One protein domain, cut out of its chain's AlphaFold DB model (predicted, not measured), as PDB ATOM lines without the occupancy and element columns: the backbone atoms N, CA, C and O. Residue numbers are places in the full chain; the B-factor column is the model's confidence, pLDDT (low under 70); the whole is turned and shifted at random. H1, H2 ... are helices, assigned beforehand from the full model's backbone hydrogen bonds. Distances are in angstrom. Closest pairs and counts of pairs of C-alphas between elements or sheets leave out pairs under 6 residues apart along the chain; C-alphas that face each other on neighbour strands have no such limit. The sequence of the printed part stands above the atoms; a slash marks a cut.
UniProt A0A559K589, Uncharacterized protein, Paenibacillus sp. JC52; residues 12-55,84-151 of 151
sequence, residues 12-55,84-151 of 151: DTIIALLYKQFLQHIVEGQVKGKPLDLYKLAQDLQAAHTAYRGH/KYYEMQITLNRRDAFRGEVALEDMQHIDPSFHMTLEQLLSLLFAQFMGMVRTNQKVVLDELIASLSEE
ATOM      1  N   ASP A  12      57.238  51.715 -46.892       78.44
ATOM      2  CA  ASP A  12      56.131  51.151 -47.658       78.44
ATOM      3  C   ASP A  12      56.149  49.613 -47.675       78.44
ATOM      4  O   ASP A  12      55.129  48.996 -47.371       78.44
ATOM      5  N   THR A  13      57.304  48.989 -47.934       77.94
ATOM      6  CA  THR A  13      57.428  47.519 -47.897       77.94
ATOM      7  C   THR A  13      57.184  46.947 -46.502       77.94
ATOM      8  O   THR A  13      56.506  45.931 -46.370       77.94
ATOM      9  N   ILE A  14      57.641  47.629 -45.446       81.62
ATOM     10  CA  ILE A  14      57.396  47.202 -44.060       81.62
ATOM     11  C   ILE A  14      55.900  47.261 -43.743       81.62
ATOM     12  O   ILE A  14      55.344  46.315 -43.189       81.62
ATOM     13  N   ILE A  15      55.231  48.353 -44.116       84.31
ATOM     14  CA  ILE A  15      53.790  48.511 -43.896       84.31
ATOM     15  C   ILE A  15      53.007  47.442 -44.668       84.31
ATOM     16  O   ILE A  15      52.094  46.835 -44.109       84.31
ATOM     17  N   ALA A  16      53.386  47.167 -45.918       82.81
ATOM     18  CA  ALA A  16      52.761  46.123 -46.726       82.81
ATOM     19  C   ALA A  16      52.928  44.723 -46.105       82.81
ATOM     20  O   ALA A  16      51.966  43.956 -46.066       82.81
ATOM     21  N   LEU A  17      54.111  44.405 -45.566       83.00
ATOM     22  CA  LEU A  17      54.374  43.134 -44.881       83.00
ATOM     23  C   LEU A  17      53.549  42.987 -43.599       83.00
ATOM     24  O   LEU A  17      52.889  41.965 -43.408       83.00
ATOM     25  N   LEU A  18      53.525  44.020 -42.752       83.75
ATOM     26  CA  LEU A  18      52.713  44.032 -41.529       83.75
ATOM     27  C   LEU A  18      51.227  43.849 -41.846       83.75
ATOM     28  O   LEU A  18      50.516  43.114 -41.161       83.75
ATOM     29  N   TYR A  19      50.760  44.489 -42.915       87.44
ATOM     30  CA  TYR A  19      49.387  44.352 -43.370       87.44
ATOM     31  C   TYR A  19      49.076  42.941 -43.887       87.44
ATOM     32  O   TYR A  19      48.044  42.367 -43.538       87.44
ATOM     33  N   LYS A  20      49.985  42.337 -44.659       85.25
ATOM     34  CA  LYS A  20      49.854  40.950 -45.128       85.25
ATOM     35  C   LYS A  20      49.772  39.968 -43.956       85.25
ATOM     36  O   LYS A  20      48.883  39.117 -43.943       85.25
ATOM     37  N   GLN A  21      50.630  40.131 -42.949       81.44
ATOM     38  CA  GLN A  21      50.574  39.337 -41.719       81.44
ATOM     39  C   GLN A  21      49.233  39.519 -41.004       81.44
ATOM     40  O   GLN A  21      48.602  38.537 -40.627       81.44
ATOM     41  N   PHE A  22      48.753  40.754 -40.853       83.38
ATOM     42  CA  PHE A  22      47.452  41.019 -40.238       83.38
ATOM     43  C   PHE A  22      46.304  40.304 -40.968       83.38
ATOM     44  O   PHE A  22      45.497  39.622 -40.334       83.38
ATOM     45  N   LEU A  23      46.263  40.385 -42.302       83.12
ATOM     46  CA  LEU A  23      45.266  39.670 -43.099       83.12
ATOM     47  C   LEU A  23      45.369  38.155 -42.922       83.12
ATOM     48  O   LEU A  23      44.341  37.488 -42.832       83.12
ATOM     49  N   GLN A  24      46.580  37.606 -42.845       81.06
ATOM     50  CA  GLN A  24      46.781  36.179 -42.600       81.06
ATOM     51  C   GLN A  24      46.163  35.742 -41.264       81.06
ATOM     52  O   GLN A  24      45.421  34.766 -41.239       81.06
ATOM     53  N   HIS A  25      46.348  36.517 -40.192       77.50
ATOM     54  CA  HIS A  25      45.740  36.226 -38.886       77.50
ATOM     55  C   HIS A  25      44.203  36.274 -38.916       77.50
ATOM     56  O   HIS A  25      43.544  35.507 -38.211       77.50
ATOM     57  N   ILE A  26      43.615  37.149 -39.739       77.00
ATOM     58  CA  ILE A  26      42.159  37.188 -39.950       77.00
ATOM     59  C   ILE A  26      41.690  35.942 -40.701       77.00
ATOM     60  O   ILE A  26      40.705  35.320 -40.312       77.00
ATOM     61  N   VAL A  27      42.398  35.562 -41.766       70.75
ATOM     62  CA  VAL A  27      42.041  34.419 -42.621       70.75
ATOM     63  C   VAL A  27      42.175  33.094 -41.882       70.75
ATOM     64  O   VAL A  27      41.324  32.221 -42.031       70.75
ATOM     65  N   GLU A  28      43.222  32.948 -41.078       70.25
ATOM     66  CA  GLU A  28      43.447  31.765 -40.250       70.25
ATOM     67  C   GLU A  28      42.433  31.676 -39.099       70.25
ATOM     68  O   GLU A  28      42.263  30.608 -38.512       70.25
ATOM     69  N   GLY A  29      41.735  32.777 -38.779       61.47
ATOM     70  CA  GLY A  29      40.730  32.838 -37.716       61.47
ATOM     71  C   GLY A  29      41.297  32.494 -36.338       61.47
ATOM     72  O   GLY A  29      40.543  32.207 -35.403       61.47
ATOM     73  N   GLN A  30      42.626  32.487 -36.211       58.66
ATOM     74  CA  GLN A  30      43.349  32.094 -35.019       58.66
ATOM     75  C   GLN A  30      44.528  33.028 -34.781       58.66
ATOM     76  O   GLN A  30      45.324  33.300 -35.671       58.66
ATOM     77  N   VAL A  31      44.690  33.462 -33.533       60.16
ATOM     78  CA  VAL A  31      45.918  34.120 -33.073       60.16
ATOM     79  C   VAL A  31      46.581  33.181 -32.081       60.16
ATOM     80  O   VAL A  31      46.037  32.935 -31.001       60.16
ATOM     81  N   LYS A  32      47.744  32.622 -32.443       57.38
ATOM     82  CA  LYS A  32      48.508  31.691 -31.587       57.38
ATOM     83  C   LYS A  32      47.650  30.524 -31.047       57.38
ATOM     84  O   LYS A  32      47.736  30.181 -29.869       57.38
ATOM     85  N   GLY A  33      46.779  29.956 -31.890       56.62
ATOM     86  CA  GLY A  33      45.924  28.807 -31.551       56.62
ATOM     87  C   GLY A  33      44.654  29.116 -30.740       56.62
ATOM     88  O   GLY A  33      43.990  28.188 -30.284       56.62
ATOM     89  N   LYS A  34      44.294  30.392 -30.543       58.75
ATOM     90  CA  LYS A  34      43.008  30.806 -29.945       58.75
ATOM     91  C   LYS A  34      42.058  31.325 -31.027       58.75
ATOM     92  O   LYS A  34      42.546  32.033 -31.906       58.75
ATOM     93  N   PRO A  35      40.743  31.034 -30.956       64.94
ATOM     94  CA  PRO A  35      39.776  31.572 -31.908       64.94
ATOM     95  C   PRO A  35      39.796  33.102 -31.865       64.94
ATOM     96  O   PRO A  35      39.816  33.696 -30.783       64.94
ATOM     97  N   LEU A  36      39.839  33.724 -33.041       68.50
ATOM     98  CA  LEU A  36      39.832  35.172 -33.178       68.50
ATOM     99  C   LEU A  36      38.444  35.710 -32.810       68.50
ATOM    100  O   LEU A  36      37.462  35.454 -33.500       68.50
ATOM    101  N   ASP A  37      38.376  36.464 -31.716       78.69
ATOM    102  CA  ASP A  37      37.183  37.216 -31.345       78.69
ATOM    103  C   ASP A  37      37.243  38.602 -32.001       78.69
ATOM    104  O   ASP A  37      38.002  39.480 -31.578       78.69
ATOM    105  N   LEU A  38      36.457  38.774 -33.067       75.06
ATOM    106  CA  LEU A  38      36.395  40.010 -33.848       75.06
ATOM    107  C   LEU A  38      35.903  41.201 -33.017       75.06
ATOM    108  O   LEU A  38      36.360  42.320 -33.239       75.06
ATOM    109  N   TYR A  39      35.031  40.967 -32.030       79.00
ATOM    110  CA  TYR A  39      34.530  42.031 -31.163       79.00
ATOM    111  C   TYR A  39      35.644  42.582 -30.274       79.00
ATOM    112  O   TYR A  39      35.863  43.790 -30.196       79.00
ATOM    113  N   LYS A  40      36.414  41.687 -29.646       82.38
ATOM    114  CA  LYS A  40      37.561  42.094 -28.831       82.38
ATOM    115  C   LYS A  40      38.621  42.814 -29.667       82.38
ATOM    116  O   LYS A  40      39.160  43.825 -29.225       82.38
ATOM    117  N   LEU A  41      38.895  42.320 -30.877       81.62
ATOM    118  CA  LEU A  41      39.842  42.960 -31.788       81.62
ATOM    119  C   LEU A  41      39.400  44.383 -32.162       81.62
ATOM    120  O   LEU A  41      40.226  45.294 -32.135       81.62
ATOM    121  N   ALA A  42      38.113  44.594 -32.454       81.56
ATOM    122  CA  ALA A  42      37.566  45.918 -32.749       81.56
ATOM    123  C   ALA A  42      37.775  46.894 -31.575       81.56
ATOM    124  O   ALA A  42      38.285  48.002 -31.769       81.56
ATOM    125  N   GLN A  43      37.487  46.451 -30.345       84.31
ATOM    126  CA  GLN A  43      37.726  47.247 -29.137       84.31
ATOM    127  C   GLN A  43      39.209  47.584 -28.940       84.31
ATOM    128  O   GLN A  43      39.553  48.739 -28.671       84.31
ATOM    129  N   ASP A  44      40.095  46.598 -29.106       84.75
ATOM    130  CA  ASP A  44      41.541  46.772 -28.948       84.75
ATOM    131  C   ASP A  44      42.098  47.762 -29.992       84.75
ATOM    132  O   ASP A  44      42.880  48.657 -29.654       84.75
ATOM    133  N   LEU A  45      41.653  47.668 -31.252       83.81
ATOM    134  CA  LEU A  45      42.036  48.597 -32.321       83.81
ATOM    135  C   LEU A  45      41.540  50.022 -32.047       83.81
ATOM    136  O   LEU A  45      42.284  50.989 -32.237       83.81
ATOM    137  N   GLN A  46      40.312  50.175 -31.551       82.75
ATOM    138  CA  GLN A  46      39.748  51.482 -31.209       82.75
ATOM    139  C   GLN A  46      40.472  52.124 -30.015       82.75
ATOM    140  O   GLN A  46      40.808  53.316 -30.047       82.75
ATOM    141  N   ALA A  47      40.793  51.335 -28.986       83.38
ATOM    142  CA  ALA A  47      41.607  51.777 -27.856       83.38
ATOM    143  C   ALA A  47      43.013  52.207 -28.310       83.38
ATOM    144  O   ALA A  47      43.510  53.265 -27.919       83.38
ATOM    145  N   ALA A  48      43.641  51.439 -29.202       81.94
ATOM    146  CA  ALA A  48      44.963  51.766 -29.719       81.94
ATOM    147  C   ALA A  48      44.949  53.030 -30.606       81.94
ATOM    148  O   ALA A  48      45.832  53.884 -30.481       81.94
ATOM    149  N   HIS A  49      43.922  53.219 -31.441       80.31
ATOM    150  CA  HIS A  49      43.777  54.419 -32.270       80.31
ATOM    151  C   HIS A  49      43.546  55.691 -31.432       80.31
ATOM    152  O   HIS A  49      44.141  56.739 -31.708       80.31
ATOM    153  N   THR A  50      42.734  55.612 -30.371       78.62
ATOM    154  CA  THR A  50      42.528  56.745 -29.447       78.62
ATOM    155  C   THR A  50      43.802  57.102 -28.682       78.62
ATOM    156  O   THR A  50      44.135  58.285 -28.579       78.62
ATOM    157  N   ALA A  51      44.572  56.105 -28.234       78.06
ATOM    158  CA  ALA A  51      45.873  56.319 -27.602       78.06
ATOM    159  C   ALA A  51      46.883  56.994 -28.552       78.06
ATOM    160  O   ALA A  51      47.591  57.920 -28.148       78.06
ATOM    161  N   TYR A  52      46.910  56.587 -29.827       70.31
ATOM    162  CA  TYR A  52      47.783  57.193 -30.835       70.31
ATOM    163  C   TYR A  52      47.453  58.676 -31.072       70.31
ATOM    164  O   TYR A  52      48.351  59.517 -31.089       70.31
ATOM    165  N   ARG A  53      46.165  59.035 -31.172       66.38
ATOM    166  CA  ARG A  53      45.740  60.441 -31.343       66.38
ATOM    167  C   ARG A  53      45.896  61.298 -30.081       66.38
ATOM    168  O   ARG A  53      45.991  62.517 -30.190       66.38
ATOM    169  N   GLY A  54      45.934  60.691 -28.897       59.66
ATOM    170  CA  GLY A  54      45.904  61.377 -27.601       59.66
ATOM    171  C   GLY A  54      47.206  62.043 -27.139       59.66
ATOM    172  O   GLY A  54      47.347  62.304 -25.947       59.66
ATOM    173  N   HIS A  55      48.178  62.309 -28.018       57.41
ATOM    174  CA  HIS A  55      49.454  62.904 -27.606       57.41
ATOM    175  C   HIS A  55      49.278  64.372 -27.164       57.41
ATOM    176  O   HIS A  55      49.261  65.301 -27.973       57.41
ATOM    177  N   LYS A  84      53.614  66.939 -35.845       63.12
ATOM    178  CA  LYS A  84      54.409  66.970 -37.069       63.12
ATOM    179  C   LYS A  84      54.028  65.721 -37.850       63.12
ATOM    180  O   LYS A  84      54.323  64.616 -37.402       63.12
ATOM    181  N   TYR A  85      53.329  65.906 -38.960       65.81
ATOM    182  CA  TYR A  85      52.926  64.807 -39.824       65.81
ATOM    183  C   TYR A  85      54.002  64.524 -40.865       65.81
ATOM    184  O   TYR A  85      54.682  65.435 -41.336       65.81
ATOM    185  N   TYR A  86      54.124  63.251 -41.218       68.94
ATOM    186  CA  TYR A  86      54.810  62.805 -42.418       68.94
ATOM    187  C   TYR A  86      53.753  62.173 -43.320       68.94
ATOM    188  O   TYR A  86      52.961  61.359 -42.847       68.94
ATOM    189  N   GLU A  87      53.710  62.581 -44.583       75.00
ATOM    190  CA  GLU A  87      52.792  62.018 -45.569       75.00
ATOM    191  C   GLU A  87      53.522  60.950 -46.383       75.00
ATOM    192  O   GLU A  87      54.674  61.131 -46.780       75.00
ATOM    193  N   MET A  88      52.861  59.816 -46.602       76.19
ATOM    194  CA  MET A  88      53.414  58.683 -47.330       76.19
ATOM    195  C   MET A  88      52.371  58.144 -48.296       76.19
ATOM    196  O   MET A  88      51.220  57.939 -47.919       76.19
ATOM    197  N   GLN A  89      52.798  57.884 -49.526       80.88
ATOM    198  CA  GLN A  89      51.999  57.183 -50.522       80.88
ATOM    199  C   GLN A  89      52.471  55.736 -50.595       80.88
ATOM    200  O   GLN A  89      53.668  55.477 -50.689       80.88
ATOM    201  N   ILE A  90      51.526  54.801 -50.532       80.69
ATOM    202  CA  ILE A  90      51.793  53.361 -50.545       80.69
ATOM    203  C   ILE A  90      50.956  52.748 -51.660       80.69
ATOM    204  O   ILE A  90      49.780  53.074 -51.812       80.69
ATOM    205  N   THR A  91      51.561  51.850 -52.435       82.00
ATOM    206  CA  THR A  91      50.842  51.061 -53.439       82.00
ATOM    207  C   THR A  91      50.622  49.658 -52.894       82.00
ATOM    208  O   THR A  91      51.576  48.965 -52.558       82.00
ATOM    209  N   LEU A  92      49.361  49.237 -52.812       81.19
ATOM    210  CA  LEU A  92      48.974  47.905 -52.352       81.19
ATOM    211  C   LEU A  92      48.298  47.131 -53.481       81.19
ATOM    212  O   LEU A  92      47.689  47.708 -54.386       81.19
ATOM    213  N   ASN A  93      48.356  45.802 -53.406       87.12
ATOM    214  CA  ASN A  93      47.541  44.965 -54.270       87.12
ATOM    215  C   ASN A  93      46.061  45.224 -53.965       87.12
ATOM    216  O   ASN A  93      45.612  45.104 -52.825       87.12
ATOM    217  N   ARG A  94      45.285  45.531 -55.007       85.94
ATOM    218  CA  ARG A  94      43.852  45.824 -54.900       85.94
ATOM    219  C   ARG A  94      43.072  44.726 -54.173       85.94
ATOM    220  O   ARG A  94      42.134  45.037 -53.447       85.94
ATOM    221  N   ARG A  95      43.435  43.453 -54.371       87.25
ATOM    222  CA  ARG A  95      42.767  42.335 -53.686       87.25
ATOM    223  C   ARG A  95      42.980  42.401 -52.180       87.25
ATOM    224  O   ARG A  95      42.024  42.223 -51.437       87.25
ATOM    225  N   ASP A  96      44.200  42.687 -51.747       85.81
ATOM    226  CA  ASP A  96      44.535  42.747 -50.328       85.81
ATOM    227  C   ASP A  96      43.906  43.976 -49.672       85.81
ATOM    228  O   ASP A  96      43.372  43.866 -48.572       85.81
ATOM    229  N   ALA A  97      43.875  45.121 -50.364       87.88
ATOM    230  CA  ALA A  97      43.166  46.312 -49.893       87.88
ATOM    231  C   ALA A  97      41.671  46.025 -49.654       87.88
ATOM    232  O   ALA A  97      41.168  46.248 -48.557       87.88
ATOM    233  N   PHE A  98      40.995  45.417 -50.635       87.31
ATOM    234  CA  PHE A  98      39.570  45.090 -50.524       87.31
ATOM    235  C   PHE A  98      39.275  44.101 -49.388       87.31
ATOM    236  O   PHE A  98      38.273  44.230 -48.694       87.31
ATOM    237  N   ARG A  99      40.157  43.120 -49.152       87.06
ATOM    238  CA  ARG A  99      39.985  42.171 -48.038       87.06
ATOM    239  C   ARG A  99      40.051  42.852 -46.674       87.06
ATOM    240  O   ARG A  99      39.313  42.449 -45.783       87.06
ATOM    241  N   GLY A 100      40.910  43.857 -46.508       87.31
ATOM    242  CA  GLY A 100      40.950  44.625 -45.264       87.31
ATOM    243  C   GLY A 100      39.736  45.517 -45.096       87.31
ATOM    244  O   GLY A 100      39.212  45.589 -43.993       87.31
ATOM    245  N   GLU A 101      39.257  46.146 -46.171       89.00
ATOM    246  CA  GLU A 101      38.016  46.930 -46.130       89.00
ATOM    247  C   GLU A 101      36.827  46.069 -45.698       89.00
ATOM    248  O   GLU A 101      36.131  46.437 -44.757       89.00
ATOM    249  N   VAL A 102      36.663  44.885 -46.297       89.38
ATOM    250  CA  VAL A 102      35.619  43.928 -45.896       89.38
ATOM    251  C   VAL A 102      35.795  43.496 -44.439       89.38
ATOM    252  O   VAL A 102      34.829  43.478 -43.690       89.38
ATOM    253  N   ALA A 103      37.021  43.205 -43.994       87.06
ATOM    254  CA  ALA A 103      37.255  42.820 -42.603       87.06
ATOM    255  C   ALA A 103      36.928  43.949 -41.605       87.06
ATOM    256  O   ALA A 103      36.408  43.686 -40.523       87.06
ATOM    257  N   LEU A 104      37.229  45.202 -41.953       88.62
ATOM    258  CA  LEU A 104      36.873  46.369 -41.142       88.62
ATOM    259  C   LEU A 104      35.358  46.595 -41.126       88.62
ATOM    260  O   LEU A 104      34.800  46.925 -40.079       88.62
ATOM    261  N   GLU A 105      34.694  46.377 -42.259       88.50
ATOM    262  CA  GLU A 105      33.240  46.437 -42.373       88.50
ATOM    263  C   GLU A 105      32.571  45.339 -41.531       88.50
ATOM    264  O   GLU A 105      31.632  45.634 -40.792       88.50
ATOM    265  N   ASP A 106      33.086  44.108 -41.547       87.38
ATOM    266  CA  ASP A 106      32.610  43.015 -40.691       87.38
ATOM    267  C   ASP A 106      32.738  43.379 -39.201       87.38
ATOM    268  O   ASP A 106      31.812  43.165 -38.417       87.38
ATOM    269  N   MET A 107      33.860  43.990 -38.800       86.06
ATOM    270  CA  MET A 107      34.052  44.478 -37.427       86.06
ATOM    271  C   MET A 107      33.059  45.585 -37.060       86.06
ATOM    272  O   MET A 107      32.519  45.570 -35.956       86.06
ATOM    273  N   GLN A 108      32.776  46.511 -37.979       88.44
ATOM    274  CA  GLN A 108      31.785  47.573 -37.782       88.44
ATOM    275  C   GLN A 108      30.352  47.024 -37.676       88.44
ATOM    276  O   GLN A 108      29.538  47.554 -36.919       88.44
ATOM    277  N   HIS A 109      30.029  45.951 -38.401       87.69
ATOM    278  CA  HIS A 109      28.735  45.276 -38.274       87.69
ATOM    279  C   HIS A 109      28.567  44.595 -36.908       87.69
ATOM    280  O   HIS A 109      27.452  44.534 -36.388       87.69
ATOM    281  N   ILE A 110      29.659  44.091 -36.324       87.31
ATOM    282  CA  ILE A 110      29.662  43.457 -34.999       87.31
ATOM    283  C   ILE A 110      29.612  44.510 -33.882       87.31
ATOM    284  O   ILE A 110      28.854  44.349 -32.924       87.31
ATOM    285  N   ASP A 111      30.394  45.584 -34.002       84.56
ATOM    286  CA  ASP A 111      30.402  46.717 -33.076       84.56
ATOM    287  C   ASP A 111      30.118  48.031 -33.824       84.56
ATOM    288  O   ASP A 111      31.030  48.634 -34.393       84.56
ATOM    289  N   PRO A 112      28.878  48.551 -33.767       85.19
ATOM    290  CA  PRO A 112      28.517  49.805 -34.426       85.19
ATOM    291  C   PRO A 112      29.286  51.030 -33.920       85.19
ATOM    292  O   PRO A 112      29.227  52.088 -34.543       85.19
ATOM    293  N   SER A 113      29.961  50.942 -32.770       83.56
ATOM    294  CA  SER A 113      30.803  52.027 -32.264       83.56
ATOM    295  C   SER A 113      32.193  52.047 -32.907       83.56
ATOM    296  O   SER A 113      32.865  53.087 -32.882       83.56
ATOM    297  N   PHE A 114      32.594  50.947 -33.547       84.56
ATOM    298  CA  PHE A 114      33.859  50.810 -34.250       84.56
ATOM    299  C   PHE A 114      33.799  51.495 -35.618       84.56
ATOM    300  O   PHE A 114      32.976  51.173 -36.468       84.56
ATOM    301  N   HIS A 115      34.701  52.451 -35.837       84.12
ATOM    302  CA  HIS A 115      34.894  53.098 -37.130       84.12
ATOM    303  C   HIS A 115      36.390  53.292 -37.360       84.12
ATOM    304  O   HIS A 115      37.045  54.033 -36.620       84.12
ATOM    305  N   MET A 116      36.928  52.637 -38.384       86.44
ATOM    306  CA  MET A 116      38.335  52.733 -38.756       86.44
ATOM    307  C   MET A 116      38.482  52.584 -40.268       86.44
ATOM    308  O   MET A 116      37.870  51.699 -40.860       86.44
ATOM    309  N   THR A 117      39.290  53.441 -40.892       90.00
ATOM    310  CA  THR A 117      39.630  53.298 -42.318       90.00
ATOM    311  C   THR A 117      40.862  52.418 -42.502       90.00
ATOM    312  O   THR A 117      41.659  52.245 -41.573       90.00
ATOM    313  N   LEU A 118      41.061  51.896 -43.713       88.56
ATOM    314  CA  LEU A 118      42.234  51.086 -44.032       88.56
ATOM    315  C   LEU A 118      43.541  51.849 -43.760       88.56
ATOM    316  O   LEU A 118      44.472  51.310 -43.171       88.56
ATOM    317  N   GLU A 119      43.604  53.134 -44.097       87.69
ATOM    318  CA  GLU A 119      44.779  53.978 -43.858       87.69
ATOM    319  C   GLU A 119      45.059  54.154 -42.362       87.69
ATOM    320  O   GLU A 119      46.218  54.153 -41.936       87.69
ATOM    321  N   GLN A 120      44.009  54.288 -41.547       85.81
ATOM    322  CA  GLN A 120      44.144  54.373 -40.093       85.81
ATOM    323  C   GLN A 120      44.674  53.064 -39.512       85.81
ATOM    324  O   GLN A 120      45.545  53.105 -38.642       85.81
ATOM    325  N   LEU A 121      44.213  51.924 -40.028       88.62
ATOM    326  CA  LEU A 121      44.735  50.613 -39.659       88.62
ATOM    327  C   LEU A 121      46.222  50.486 -40.026       88.62
ATOM    328  O   LEU A 121      47.026  50.133 -39.168       88.62
ATOM    329  N   LEU A 122      46.613  50.829 -41.258       88.56
ATOM    330  CA  LEU A 122      48.017  50.786 -41.698       88.56
ATOM    331  C   LEU A 122      48.913  51.675 -40.823       88.56
ATOM    332  O   LEU A 122      49.986  51.254 -40.386       88.56
ATOM    333  N   SER A 123      48.440  52.883 -40.510       85.56
ATOM    334  CA  SER A 123      49.132  53.823 -39.622       85.56
ATOM    335  C   SER A 123      49.309  53.244 -38.217       85.56
ATOM    336  O   SER A 123      50.368  53.383 -37.604       85.56
ATOM    337  N   LEU A 124      48.273  52.575 -37.706       86.62
ATOM    338  CA  LEU A 124      48.268  51.968 -36.382       86.62
ATOM    339  C   LEU A 124      49.214  50.766 -36.304       86.62
ATOM    340  O   LEU A 124      49.999  50.684 -35.360       86.62
ATOM    341  N   LEU A 125      49.181  49.878 -37.302       86.12
ATOM    342  CA  LEU A 125      50.085  48.728 -37.403       86.12
ATOM    343  C   LEU A 125      51.544  49.189 -37.421       86.12
ATOM    344  O   LEU A 125      52.374  48.678 -36.668       86.12
ATOM    345  N   PHE A 126      51.843  50.222 -38.211       84.81
ATOM    346  CA  PHE A 126      53.174  50.815 -38.244       84.81
ATOM    347  C   PHE A 126      53.575  51.421 -36.891       84.81
ATOM    348  O   PHE A 126      54.686  51.194 -36.410       84.81
ATOM    349  N   ALA A 127      52.675  52.156 -36.232       81.94
ATOM    350  CA  ALA A 127      52.945  52.747 -34.922       81.94
ATOM    351  C   ALA A 127      53.207  51.685 -33.840       81.94
ATOM    352  O   ALA A 127      54.138  51.835 -33.042       81.94
ATOM    353  N   GLN A 128      52.427  50.600 -33.828       81.50
ATOM    354  CA  GLN A 128      52.630  49.467 -32.922       81.50
ATOM    355  C   GLN A 128      53.973  48.786 -33.183       81.50
ATOM    356  O   GLN A 128      54.735  48.560 -32.241       81.50
ATOM    357  N   PHE A 129      54.304  48.542 -34.452       82.44
ATOM    358  CA  PHE A 129      55.600  48.001 -34.845       82.44
ATOM    359  C   PHE A 129      56.759  48.876 -34.352       82.44
ATOM    360  O   PHE A 129      57.662  48.381 -33.681       82.44
ATOM    361  N   MET A 130      56.700  50.191 -34.575       81.25
ATOM    362  CA  MET A 130      57.723  51.122 -34.085       81.25
ATOM    363  C   MET A 130      57.824  51.130 -32.551       81.25
ATOM    364  O   MET A 130      58.926  51.237 -32.003       81.25
ATOM    365  N   GLY A 131      56.701  50.971 -31.846       75.88
ATOM    366  CA  GLY A 131      56.679  50.774 -30.395       75.88
ATOM    367  C   GLY A 131      57.404  49.494 -29.962       75.88
ATOM    368  O   GLY A 131      58.219  49.528 -29.036       75.88
ATOM    369  N   MET A 132      57.178  48.381 -30.662       74.62
ATOM    370  CA  MET A 132      57.870  47.116 -30.400       74.62
ATOM    371  C   MET A 132      59.371  47.221 -30.686       74.62
ATOM    372  O   MET A 132      60.173  46.857 -29.827       74.62
ATOM    373  N   VAL A 133      59.761  47.810 -31.822       77.56
ATOM    374  CA  VAL A 133      61.172  48.053 -32.174       77.56
ATOM    375  C   VAL A 133      61.865  48.898 -31.107       77.56
ATOM    376  O   VAL A 133      62.991  48.599 -30.721       77.56
ATOM    377  N   ARG A 134      61.199  49.927 -30.569       72.94
ATOM    378  CA  ARG A 134      61.763  50.752 -29.488       72.94
ATOM    379  C   ARG A 134      62.014  49.960 -28.200       72.94
ATOM    380  O   ARG A 134      62.924  50.308 -27.453       72.94
ATOM    381  N   THR A 135      61.208  48.935 -27.931       69.88
ATOM    382  CA  THR A 135      61.214  48.211 -26.652       69.88
ATOM    383  C   THR A 135      62.065  46.938 -26.701       69.88
ATOM    384  O   THR A 135      62.706  46.606 -25.709       69.88
ATOM    385  N   ASN A 136      62.105  46.235 -27.839       64.50
ATOM    386  CA  ASN A 136      62.806  44.955 -27.996       64.50
ATOM    387  C   ASN A 136      63.311  44.740 -29.440       64.50
ATOM    388  O   ASN A 136      62.749  43.972 -30.215       64.50
ATOM    389  N   GLN A 137      64.415  45.403 -29.795       64.62
ATOM    390  CA  GLN A 137      64.948  45.426 -31.168       64.62
ATOM    391  C   GLN A 137      65.281  44.042 -31.747       64.62
ATOM    392  O   GLN A 137      65.014  43.805 -32.916       64.62
ATOM    393  N   LYS A 138      65.864  43.127 -30.961       59.12
ATOM    394  CA  LYS A 138      66.403  41.862 -31.496       59.12
ATOM    395  C   LYS A 138      65.315  40.868 -31.903       59.12
ATOM    396  O   LYS A 138      65.287  40.450 -33.047       59.12
ATOM    397  N   VAL A 139      64.377  40.571 -31.002       63.91
ATOM    398  CA  VAL A 139      63.316  39.575 -31.246       63.91
ATOM    399  C   VAL A 139      62.417  39.983 -32.415       63.91
ATOM    400  O   VAL A 139      62.076  39.159 -33.250       63.91
ATOM    401  N   VAL A 140      62.081  41.273 -32.501       60.81
ATOM    402  CA  VAL A 140      61.212  41.804 -33.558       60.81
ATOM    403  C   VAL A 140      61.908  41.772 -34.919       60.81
ATOM    404  O   VAL A 140      61.274  41.457 -35.918       60.81
ATOM    405  N   LEU A 141      63.208  42.085 -34.970       62.41
ATOM    406  CA  LEU A 141      63.980  41.988 -36.209       62.41
ATOM    407  C   LEU A 141      64.174  40.530 -36.639       62.41
ATOM    408  O   LEU A 141      64.072  40.256 -37.828       62.41
ATOM    409  N   ASP A 142      64.386  39.609 -35.698       60.44
ATOM    410  CA  ASP A 142      64.522  38.179 -35.992       60.44
ATOM    411  C   ASP A 142      63.209  37.584 -36.539       60.44
ATOM    412  O   ASP A 142      63.240  36.851 -37.524       60.44
ATOM    413  N   GLU A 143      62.048  37.949 -35.977       62.38
ATOM    414  CA  GLU A 143      60.728  37.556 -36.508       62.38
ATOM    415  C   GLU A 143      60.464  38.154 -37.898       62.38
ATOM    416  O   GLU A 143      59.928  37.481 -38.780       62.38
ATOM    417  N   LEU A 144      60.879  39.403 -38.124       63.91
ATOM    418  CA  LEU A 144      60.710  40.065 -39.416       63.91
ATOM    419  C   LEU A 144      61.614  39.426 -40.481       63.91
ATOM    420  O   LEU A 144      61.138  39.122 -41.571       63.91
ATOM    421  N   ILE A 145      62.873  39.123 -40.148       61.31
ATOM    422  CA  ILE A 145      63.802  38.382 -41.018       61.31
ATOM    423  C   ILE A 145      63.286  36.963 -41.294       61.31
ATOM    424  O   ILE A 145      63.352  36.516 -42.437       61.31
ATOM    425  N   ALA A 146      62.726  36.274 -40.297       60.69
ATOM    426  CA  ALA A 146      62.134  34.952 -40.490       60.69
ATOM    427  C   ALA A 146      60.945  35.000 -41.464       60.69
ATOM    428  O   ALA A 146      60.893  34.207 -42.403       60.69
ATOM    429  N   SER A 147      60.056  35.990 -41.320       58.56
ATOM    430  CA  SER A 147      58.926  36.181 -42.241       58.56
ATOM    431  C   SER A 147      59.340  36.550 -43.672       58.56
ATOM    432  O   SER A 147      58.582  36.311 -44.604       58.56
ATOM    433  N   LEU A 148      60.550  37.091 -43.855       56.47
ATOM    434  CA  LEU A 148      61.146  37.366 -45.167       56.47
ATOM    435  C   LEU A 148      61.797  36.130 -45.800       56.47
ATOM    436  O   LEU A 148      62.028  36.123 -47.003       56.47
ATOM    437  N   SER A 149      62.135  35.111 -45.004       51.78
ATOM    438  CA  SER A 149      62.778  33.878 -45.482       51.78
ATOM    439  C   SER A 149      61.800  32.772 -45.890       51.78
ATOM    440  O   SER A 149      62.234  31.756 -46.427       51.78
ATOM    441  N   GLU A 150      60.502  32.962 -45.630       50.22
ATOM    442  CA  GLU A 150      59.422  32.059 -46.056       50.22
ATOM    443  C   GLU A 150      58.757  32.475 -47.387       50.22
ATOM    444  O   GLU A 150      57.855  31.776 -47.854       50.22
ATOM    445  N   GLU A 151      59.202  33.574 -48.015       42.50
ATOM    446  CA  GLU A 151      58.917  33.906 -49.430       42.50
ATOM    447  C   GLU A 151      59.960  33.296 -50.377       42.50
ATOM    448  O   GLU A 151      59.544  32.829 -51.466       42.50
TER     449      GLU A 151
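Overview. This is residues 12 to 55 and 84 to 151 of the 151 residues of an uncharacterized protein of Paenibacillus sp. JC52 (UniProt A0A559K589). Helix H4 is the middle of a cluster of crossed helices: H1 and H2 pack on it nearly at right angles, and H3 packs on the first residue of H4 and on parts of both H1 and H2. H5 turns off at a corner at the end of H4, and the loop of residues 30 to 35 sticks out between H1 and H2. The printed part has 112 residues with five named helices, in the order H1, H2, H3, H4, H5, and no named strand; the class is all helix. It is compact, with a radius of gyration of the C-alphas of 14.4 A, and spans 38 by 37 by 28 A.

Along the chain. H4, the longest helix, holds residues 118 to 135 and measures 25.9 A from C-alpha 118 at (42.234, 51.086, -44.032) to C-alpha 135. H1 is residues 12 to 28, 24.3 A long, and begins with C-alpha 12 at (56.131, 51.151, -47.658). H2 is residues 38 to 53, 22.6 A. H3 is residues 94 to 110, 24.6 A. H5 is residues 137 to 149, 18.5 A, and ends with C-alpha 149 at (62.778, 33.878, -45.482).

Arrangement. H4 is the hub, touching the four other helices. With residues 122 to 126 alone it touches H1, about perpendicular at 78 degrees; the closest C-alphas, of Ile 15 and Phe 126, are 6.1 A apart. H2 touches H4 with residues 48 to 52 alone, about perpendicular at 74 degrees, the closest C-alphas being those of His 49 and Leu 124, 6.6 A apart. H3 touches H4 at residue 118 alone, about perpendicular at 88 degrees; the closest C-alphas are those of Glu 101 and Leu 118, at 6.3 A. H3 also touches H1 at a steep tilt of 53 degrees, running the same way, with the closest C-alphas, of Leu 23 and Gly 100, 6.9 A apart. H2 and H3 touch about perpendicular at 77 degrees, the closest C-alphas being those of Ala 42 and Met 107, 6.0 A apart. H4 and H5 only just touch, with 3 pairs of C-alphas within 8 A, and only at the corner; the closest are those of Val 133 and Val 140, at 6.4 A. H1 and H5 are near each other, while H1 and H2, H2 and H5, and H3 and H5 are apart. In H1, H2, H3, H4 and H5 every O i to N i+4 pair is within hydrogen-bond range.

Size, cuts and confidence. The two C-alphas farthest apart, of Gly 33 and Lys 84, are 39.5 A from each other. Residues 56 to 83 are not printed, and C-alphas 55 and 84 across this cut are 11.4 A apart. Of the links that are printed whole, H4 to H5 is tight and H1 to H2 and H3 to H4 are short. The mean pLDDT of the printed part is 76.8; it is under 70 at residues 29 to 36, 53 to 55, 84 to 86 and 135 to 151.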